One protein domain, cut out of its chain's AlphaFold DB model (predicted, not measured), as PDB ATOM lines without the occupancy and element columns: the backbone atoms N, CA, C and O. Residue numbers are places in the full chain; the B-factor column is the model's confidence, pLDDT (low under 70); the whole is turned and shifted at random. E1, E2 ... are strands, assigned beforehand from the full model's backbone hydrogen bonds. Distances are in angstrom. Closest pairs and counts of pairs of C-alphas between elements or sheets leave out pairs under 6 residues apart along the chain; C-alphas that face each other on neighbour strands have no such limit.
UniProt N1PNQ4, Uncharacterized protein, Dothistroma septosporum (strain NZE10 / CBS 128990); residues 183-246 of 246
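AT A GLANCE: This is residues 183 to 246 of the 246 residues of an uncharacterized protein of Dothistroma septosporum (strain NZE10 / CBS 128990) (UniProt N1PNQ4). With little regular structure, this is a small twisted hairpin of two strands, E1 and E2, with long loops before and after it; residues 216 to 246 fold back beside E2 and then swing out in a wide loop through residue 234. The 64 printed residues hold no named helix and two named strands, E1 then E2, in one antiparallel sheet; the class is all strand, with 10 residues in named elements. The whole is compact, with a radius of gyration of the C-alphas of 11.2 A and spans of 31 by 29 by 18 A.

HOW THE PARTS SIT: Strand E1, residues 196 to 200, and strand E2, residues 211 to 215, form a hairpin, antiparallel at 143 degrees between their directions. C-alphas 196 and 215 face each other at 4.6 A. N 197 and O 214, 2.8 A apart, and N 212 and O 199, 2.9 A apart, are within hydrogen-bond range. Residues 213 to 214 of E2 also pair antiparallel with residues 223 to 224.

IN THESE COORDINATES: E1 begins at C-alpha 196 (-30.075, -32.942, 41.526) and is 13.2 A long. E2, 13.7 A long, ends at C-alpha 215 (-28.651, -31.573, 37.328).

THE WHOLE: The C-alphas farthest apart, of Asp 193 and Glu 205, are 31.7 A apart. The printed part has no cut, and the E1 to E2 link is short. The model's pLDDT is under 70 at residue 205 and residues 233 to 246.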
ATOM      1  N   LEU A 183     -37.174 -35.647  41.562       93.00
ATOM      2  CA  LEU A 183     -36.781 -34.535  42.419       93.00
ATOM      3  C   LEU A 183     -37.177 -34.820  43.861       93.00
ATOM      4  O   LEU A 183     -38.321 -35.175  44.125       93.00
ATOM      5  N   ASP A 184     -36.228 -34.615  44.757       92.50
ATOM      6  CA  ASP A 184     -36.406 -34.650  46.200       92.50
ATOM      7  C   ASP A 184     -35.514 -33.556  46.806       92.50
ATOM      8  O   ASP A 184     -34.452 -33.246  46.251       92.50
ATOM      9  N   ASP A 185     -35.952 -32.947  47.906       89.38
ATOM     10  CA  ASP A 185     -35.195 -31.898  48.597       89.38
ATOM     11  C   ASP A 185     -33.913 -32.450  49.251       89.38
ATOM     12  O   ASP A 185     -32.963 -31.702  49.480       89.38
ATOM     13  N   GLU A 186     -33.855 -33.762  49.509       92.81
ATOM     14  CA  GLU A 186     -32.682 -34.467  50.037       92.81
ATOM     15  C   GLU A 186     -31.679 -34.873  48.944       92.81
ATOM     16  O   GLU A 186     -30.594 -35.381  49.248       92.81
ATOM     17  N   ASN A 187     -31.999 -34.638  47.666       94.50
ATOM     18  CA  ASN A 187     -31.086 -34.953  46.577       94.50
ATOM     19  C   ASN A 187     -29.784 -34.141  46.694       94.50
ATOM     20  O   ASN A 187     -29.811 -32.941  46.983       94.50
ATOM     21  N   PRO A 188     -28.624 -34.742  46.370       94.38
ATOM     22  CA  PRO A 188     -27.352 -34.034  46.407       94.38
ATOM     23  C   PRO A 188     -27.371 -32.843  45.444       94.38
ATOM     24  O   PRO A 188     -27.942 -32.917  44.353       94.38
ATOM     25  N   ALA A 189     -26.742 -31.736  45.829       94.81
ATOM     26  CA  ALA A 189     -26.645 -30.565  44.968       94.81
ATOM     27  C   ALA A 189     -25.695 -30.823  43.786       94.81
ATOM     28  O   ALA A 189     -24.640 -31.444  43.929       94.81
ATOM     29  N   GLY A 190     -26.062 -30.320  42.606       91.88
ATOM     30  CA  GLY A 190     -25.169 -30.298  41.449       91.88
ATOM     31  C   GLY A 190     -24.127 -29.176  41.525       91.88
ATOM     32  O   GLY A 190     -24.126 -28.366  42.444       91.88
ATOM     33  N   TYR A 191     -23.285 -29.045  40.493       91.50
ATOM     34  CA  TYR A 191     -22.249 -27.995  40.413       91.50
ATOM     35  C   TYR A 191     -22.776 -26.554  40.368       91.50
ATOM     36  O   TYR A 191     -21.997 -25.610  40.440       91.50
ATOM     37  N   CYS A 192     -24.079 -26.381  40.169       91.00
ATOM     38  CA  CYS A 192     -24.744 -25.082  40.158       91.00
ATOM     39  C   CYS A 192     -25.556 -24.819  41.432       91.00
ATOM     40  O   CYS A 192     -26.465 -23.992  41.384       91.00
ATOM     41  N   ASP A 193     -25.304 -25.577  42.504       92.94
ATOM     42  CA  ASP A 193     -25.967 -25.467  43.813       92.94
ATOM     43  C   ASP A 193     -27.492 -25.669  43.777       92.94
ATOM     44  O   ASP A 193     -28.217 -25.295  44.695       92.94
ATOM     45  N   VAL A 194     -27.996 -26.281  42.705       91.38
ATOM     46  CA  VAL A 194     -29.396 -26.700  42.583       91.38
ATOM     47  C   VAL A 194     -29.474 -28.188  42.890       91.38
ATOM     48  O   VAL A 194     -28.594 -28.941  42.457       91.38
ATOM     49  N   ALA A 195     -30.532 -28.605  43.591       93.12
ATOM     50  CA  ALA A 195     -30.826 -30.011  43.847       93.12
ATOM     51  C   ALA A 195     -30.729 -30.834  42.553       93.12
ATOM     52  O   ALA A 195     -31.156 -30.406  41.473       93.12
ATOM     53  N   SER A 196     -30.110 -32.006  42.642       94.88
ATOM     54  CA  SER A 196     -30.075 -32.942  41.526       94.88
ATOM     55  C   SER A 196     -31.408 -33.678  41.381       94.88
ATOM     56  O   SER A 196     -32.364 -33.484  42.130       94.88
ATOM     57  N   ARG A 197     -31.482 -34.504  40.349       94.25
ATOM     58  CA  ARG A 197     -32.566 -35.428  40.062       94.25
ATOM     59  C   ARG A 197     -32.024 -36.839  40.075       94.25
ATOM     60  O   ARG A 197     -30.996 -37.075  39.442       94.25
ATOM     61  N   GLN A 198     -32.769 -37.760  40.671       93.56
ATOM     62  CA  GLN A 198     -32.544 -39.186  40.506       93.56
ATOM     63  C   GLN A 198     -33.185 -39.697  39.208       93.56
ATOM     64  O   GLN A 198     -34.377 -39.494  38.964       93.56
ATOM     65  N   ASP A 199     -32.413 -40.391  38.382       90.38
ATOM     66  CA  ASP A 199     -32.900 -41.110  37.201       90.38
ATOM     67  C   ASP A 199     -32.375 -42.558  37.201       90.38
ATOM     68  O   ASP A 199     -31.672 -42.957  38.131       90.38
ATOM     69  N   ARG A 200     -32.766 -43.378  36.217       88.12
ATOM     70  CA  ARG A 200     -32.407 -44.808  36.146       88.12
ATOM     71  C   ARG A 200     -31.644 -45.151  34.881       88.12
ATOM     72  O   ARG A 200     -32.046 -44.791  33.780       88.12
ATOM     73  N   ILE A 201     -30.573 -45.925  35.030       84.38
ATOM     74  CA  ILE A 201     -29.841 -46.491  33.898       84.38
ATOM     75  C   ILE A 201     -30.696 -47.603  33.293       84.38
ATOM     76  O   ILE A 201     -30.945 -48.616  33.945       84.38
ATOM     77  N   CYS A 202     -31.138 -47.466  32.046       78.25
ATOM     78  CA  CYS A 202     -31.989 -48.491  31.430       78.25
ATOM     79  C   CYS A 202     -31.277 -49.335  30.370       78.25
ATOM     80  O   CYS A 202     -31.750 -50.432  30.054       78.25
ATOM     81  N   LYS A 203     -30.136 -48.858  29.861       73.38
ATOM     82  CA  LYS A 203     -29.312 -49.535  28.854       73.38
ATOM     83  C   LYS A 203     -27.838 -49.501  29.258       73.38
ATOM     84  O   LYS A 203     -27.088 -48.651  28.800       73.38
ATOM     85  N   ASP A 204     -27.450 -50.440  30.116       73.69
ATOM     86  CA  ASP A 204     -26.052 -50.720  30.461       73.69
ATOM     87  C   ASP A 204     -25.916 -52.187  30.911       73.69
ATOM     88  O   ASP A 204     -26.764 -52.697  31.659       73.69
ATOM     89  N   GLU A 205     -24.886 -52.882  30.417       67.25
ATOM     90  CA  GLU A 205     -24.600 -54.277  30.766       67.25
ATOM     91  C   GLU A 205     -24.096 -54.362  32.215       67.25
ATOM     92  O   GLU A 205     -22.929 -54.137  32.512       67.25
ATOM     93  N   GLY A 206     -25.002 -54.704  33.136       80.62
ATOM     94  CA  GLY A 206     -24.691 -54.935  34.552       80.62
ATOM     95  C   GLY A 206     -25.183 -53.846  35.507       80.62
ATOM     96  O   GLY A 206     -25.355 -54.134  36.691       80.62
ATOM     97  N   LYS A 207     -25.501 -52.643  35.010       81.69
ATOM     98  CA  LYS A 207     -26.070 -51.548  35.823       81.69
ATOM     99  C   LYS A 207     -27.524 -51.210  35.502       81.69
ATOM    100  O   LYS A 207     -28.060 -50.230  36.015       81.69
ATOM    101  N   LYS A 208     -28.204 -52.002  34.666       84.44
ATOM    102  CA  LYS A 208     -29.628 -51.782  34.371       84.44
ATOM    103  C   LYS A 208     -30.449 -51.702  35.668       84.44
ATOM    104  O   LYS A 208     -30.436 -52.614  36.489       84.44
ATOM    105  N   GLY A 209     -31.195 -50.614  35.817       82.88
ATOM    106  CA  GLY A 209     -32.022 -50.292  36.976       82.88
ATOM    107  C   GLY A 209     -31.311 -49.499  38.073       82.88
ATOM    108  O   GLY A 209     -31.983 -49.086  39.016       82.88
ATOM    109  N   TRP A 210     -29.999 -49.269  37.974       86.00
ATOM    110  CA  TRP A 210     -29.265 -48.476  38.960       86.00
ATOM    111  C   TRP A 210     -29.660 -47.006  38.862       86.00
ATOM    112  O   TRP A 210     -29.900 -46.492  37.766       86.00
ATOM    113  N   GLY A 211     -29.753 -46.347  40.016       88.88
ATOM    114  CA  GLY A 211     -29.997 -44.915  40.081       88.88
ATOM    115  C   GLY A 211     -28.741 -44.104  39.760       88.88
ATOM    116  O   GLY A 211     -27.626 -44.543  40.034       88.88
ATOM    117  N   PHE A 212     -28.931 -42.909  39.215       90.62
ATOM    118  CA  PHE A 212     -27.883 -41.903  39.062       90.62
ATOM    119  C   PHE A 212     -28.458 -40.501  39.268       90.62
ATOM    120  O   PHE A 212     -29.661 -40.281  39.120       90.62
ATOM    121  N   TRP A 213     -27.593 -39.552  39.602       92.62
ATOM    122  CA  TRP A 213     -27.919 -38.155  39.840       92.62
ATOM    123  C   TRP A 213     -27.533 -37.297  38.642       92.62
ATOM    124  O   TRP A 213     -26.424 -37.414  38.120       92.62
ATOM    125  N   THR A 214     -28.418 -36.386  38.239       92.56
ATOM    126  CA  THR A 214     -28.130 -35.349  37.232       92.56
ATOM    127  C   THR A 214     -28.629 -33.985  37.666       92.56
ATOM    128  O   THR A 214     -29.489 -33.872  38.533       92.56
ATOM    129  N   CYS A 215     -28.115 -32.909  37.067       92.38
ATOM    130  CA  CYS A 215     -28.651 -31.573  37.328       92.38
ATOM    131  C   CYS A 215     -30.150 -31.503  36.973       92.38
ATOM    132  O   CYS A 215     -30.511 -31.572  35.797       92.38
ATOM    133  N   ALA A 216     -31.013 -31.279  37.971       92.38
ATOM    134  CA  ALA A 216     -32.465 -31.219  37.791       92.38
ATOM    135  C   ALA A 216     -32.905 -30.169  36.766       92.38
ATOM    136  O   ALA A 216     -33.873 -30.352  36.034       92.38
ATOM    137  N   GLU A 217     -32.188 -29.050  36.720       89.94
ATOM    138  CA  GLU A 217     -32.535 -27.921  35.871       89.94
ATOM    139  C   GLU A 217     -31.774 -27.869  34.544       89.94
ATOM    140  O   GLU A 217     -32.041 -26.966  33.743       89.94
ATOM    141  N   GLY A 218     -30.812 -28.771  34.335       87.75
ATOM    142  CA  GLY A 218     -29.883 -28.704  33.209       87.75
ATOM    143  C   GLY A 218     -29.060 -27.409  33.184       87.75
ATOM    144  O   GLY A 218     -28.777 -26.905  32.101       87.75
ATOM    145  N   ARG A 219     -28.721 -26.837  34.353       89.06
ATOM    146  CA  ARG A 219     -27.882 -25.626  34.502       89.06
ATOM    147  C   ARG A 219     -26.379 -25.912  34.520       89.06
ATOM    148  O   ARG A 219     -25.594 -25.020  34.211       89.06
ATOM    149  N   CYS A 220     -25.997 -27.141  34.845       88.56
ATOM    150  CA  CYS A 220     -24.633 -27.654  34.757       88.56
ATOM    151  C   CYS A 220     -24.641 -29.085  34.199       88.56
ATOM    152  O   CYS A 220     -25.701 -29.663  33.959       88.56
ATOM    153  N   ASP A 221     -23.455 -29.644  33.997       85.75
ATOM    154  CA  ASP A 221     -23.184 -31.000  33.516       85.75
ATOM    155  C   ASP A 221     -22.971 -32.013  34.658       85.75
ATOM    156  O   ASP A 221     -22.335 -33.046  34.471       85.75
ATOM    157  N   TYR A 222     -23.498 -31.723  35.853       89.81
ATOM    158  CA  TYR A 222     -23.397 -32.622  36.998       89.81
ATOM    159  C   TYR A 222     -23.993 -34.002  36.690       89.81
ATOM    160  O   TYR A 222     -25.153 -34.108  36.276       89.81
ATOM    161  N   TYR A 223     -23.182 -35.029  36.945       89.56
ATOM    162  CA  TYR A 223     -23.516 -36.444  36.871       89.56
ATOM    163  C   TYR A 223     -22.796 -37.179  38.003       89.56
ATOM    164  O   TYR A 223     -21.596 -36.981  38.226       89.56
ATOM    165  N   SER A 224     -23.513 -38.043  38.706       89.81
ATOM    166  CA  SER A 224     -22.932 -38.920  39.715       89.81
ATOM    167  C   SER A 224     -23.721 -40.215  39.763       89.81
ATOM    168  O   SER A 224     -24.942 -40.191  39.810       89.81
ATOM    169  N   GLU A 225     -23.038 -41.349  39.779       87.81
ATOM    170  CA  GLU A 225     -23.693 -42.611  40.128       87.81
ATOM    171  C   GLU A 225     -23.595 -42.849  41.653       87.81
ATOM    172  O   GLU A 225     -24.244 -43.744  42.181       87.81
ATOM    173  N   ASP A 226     -22.769 -42.079  42.380       87.75
ATOM    174  CA  ASP A 226     -22.499 -42.266  43.810       87.75
ATOM    175  C   ASP A 226     -23.758 -42.078  44.652       87.75
ATOM    176  O   ASP A 226     -24.524 -41.144  44.429       87.75
ATOM    177  N   ARG A 227     -23.958 -42.907  45.682       86.62
ATOM    178  CA  ARG A 227     -25.143 -42.804  46.551       86.62
ATOM    179  C   ARG A 227     -25.278 -41.432  47.214       86.62
ATOM    180  O   ARG A 227     -26.402 -40.999  47.439       86.62
ATOM    181  N   TYR A 228     -24.169 -40.758  47.504       88.44
ATOM    182  CA  TYR A 228     -24.147 -39.441  48.137       88.44
ATOM    183  C   TYR A 228     -23.988 -38.303  47.123       88.44
ATOM    184  O   TYR A 228     -23.751 -37.159  47.505       88.44
ATOM    185  N   GLY A 229     -24.078 -38.602  45.823       89.56
ATOM    186  CA  GLY A 229     -23.927 -37.613  44.767       89.56
ATOM    187  C   GLY A 229     -22.517 -37.062  44.623       89.56
ATOM    188  O   GLY A 229     -22.338 -35.983  44.053       89.56
ATOM    189  N   ILE A 230     -21.497 -37.765  45.116       88.38
ATOM    190  CA  ILE A 230     -20.113 -37.369  44.871       88.38
ATOM    191  C   ILE A 230     -19.851 -37.530  43.367       88.38
ATOM    192  O   ILE A 230     -20.003 -38.632  42.835       88.38
ATOM    193  N   PRO A 231     -19.496 -36.460  42.635       81.25
ATOM    194  CA  PRO A 231     -19.263 -36.581  41.207       81.25
ATOM    195  C   PRO A 231     -18.106 -37.538  40.936       81.25
ATOM    196  O   PRO A 231     -17.092 -37.499  41.638       81.25
ATOM    197  N   ASN A 232     -18.237 -38.349  39.886       70.88
ATOM    198  CA  ASN A 232     -17.190 -39.267  39.443       70.88
ATOM    199  C   ASN A 232     -15.981 -38.462  38.933       70.88
ATOM    200  O   ASN A 232     -15.835 -38.206  37.739       70.88
ATOM    201  N   LYS A 233     -15.104 -38.022  39.837       61.16
ATOM    202  CA  LYS A 233     -13.830 -37.401  39.473       61.16
ATOM    203  C   LYS A 233     -12.847 -38.513  39.105       61.16
ATOM    204  O   LYS A 233     -12.506 -39.341  39.939       61.16
ATOM    205  N   CYS A 234     -12.417 -38.521  37.844       52.66
ATOM    206  CA  CYS A 234     -11.242 -39.228  37.322       52.66
ATOM    207  C   CYS A 234     -10.966 -40.630  37.909       52.66
ATOM    208  O   CYS A 234      -9.957 -40.838  38.577       52.66
ATOM    209  N   GLY A 235     -11.821 -41.610  37.602       53.47
ATOM    210  CA  GLY A 235     -11.458 -43.031  37.714       53.47
ATOM    211  C   GLY A 235     -11.593 -43.671  39.098       53.47
ATOM    212  O   GLY A 235     -11.179 -44.816  39.264       53.47
ATOM    213  N   VAL A 236     -12.190 -42.990  40.080       58.09
ATOM    214  CA  VAL A 236     -12.571 -43.651  41.335       58.09
ATOM    215  C   VAL A 236     -13.857 -44.441  41.105       58.09
ATOM    216  O   VAL A 236     -14.933 -43.868  40.945       58.09
ATOM    217  N   THR A 237     -13.743 -45.767  41.088       55.81
ATOM    218  CA  THR A 237     -14.897 -46.668  41.128       55.81
ATOM    219  C   THR A 237     -15.525 -46.574  42.512       55.81
ATOM    220  O   THR A 237     -15.034 -47.162  43.474       55.81
ATOM    221  N   VAL A 238     -16.596 -45.802  42.641       59.69
ATOM    222  CA  VAL A 238     -17.446 -45.852  43.833       59.69
ATOM    223  C   VAL A 238     -18.271 -47.154  43.810       59.69
ATOM    224  O   VAL A 238     -18.493 -47.748  42.753       59.69
ATOM    225  N   ASN A 239     -18.675 -47.668  44.974       55.88
ATOM    226  CA  ASN A 239     -19.593 -48.811  45.072       55.88
ATOM    227  C   ASN A 239     -21.030 -48.272  45.053       55.88
ATOM    228  O   ASN A 239     -21.422 -47.502  45.924       55.88
ATOM    229  N   LEU A 240     -21.791 -48.645  44.024       61.66
ATOM    230  CA  LEU A 240     -22.608 -47.677  43.283       61.66
ATOM    231  C   LEU A 240     -24.100 -48.024  43.169       61.66
ATOM    232  O   LEU A 240     -24.789 -47.548  42.272       61.66
ATOM    233  N   PHE A 241     -24.641 -48.855  44.063       62.88
ATOM    234  CA  PHE A 241     -26.088 -49.051  44.062       62.88
ATOM    235  C   PHE A 241     -26.776 -47.886  44.777       62.88
ATOM    236  O   PHE A 241     -26.837 -47.843  46.013       62.88
ATOM    237  N   VAL A 242     -27.317 -46.955  43.995       64.62
ATOM    238  CA  VAL A 242     -28.324 -46.007  44.470       64.62
ATOM    239  C   VAL A 242     -29.678 -46.716  44.388       64.62
ATOM    240  O   VAL A 242     -30.180 -46.909  43.275       64.62
ATOM    241  N   PRO A 243     -30.261 -47.177  45.517       65.69
ATOM    242  CA  PRO A 243     -31.636 -47.644  45.495       65.69
ATOM    243  C   PRO A 243     -32.491 -46.490  44.995       65.69
ATOM    244  O   PRO A 243     -32.324 -45.346  45.422       65.69
ATOM    245  N   PHE A 244     -33.367 -46.784  44.046       64.62
ATOM    246  CA  PHE A 244     -34.279 -45.771  43.565       64.62
ATOM    247  C   PHE A 244     -35.216 -45.386  44.713       64.62
ATOM    248  O   PHE A 244     -35.929 -46.246  45.236       64.62
ATOM    249  N   LEU A 245     -35.172 -44.118  45.104       59.16
ATOM    250  CA  LEU A 245     -36.011 -43.552  46.146       59.16
ATOM    251  C   LEU A 245     -37.324 -43.171  45.444       59.16
ATOM    252  O   LEU A 245     -37.378 -42.200  44.694       59.16
ATOM    253  N   LEU A 246     -38.324 -44.059  45.523       56.66
ATOM    254  CA  LEU A 246     -39.697 -43.801  45.059       56.66
ATOM    255  C   LEU A 246     -40.500 -43.159  46.186       56.66
ATOM    256  O   LEU A 246     -40.416 -43.706  47.311       56.66
TER     257      LEU A 246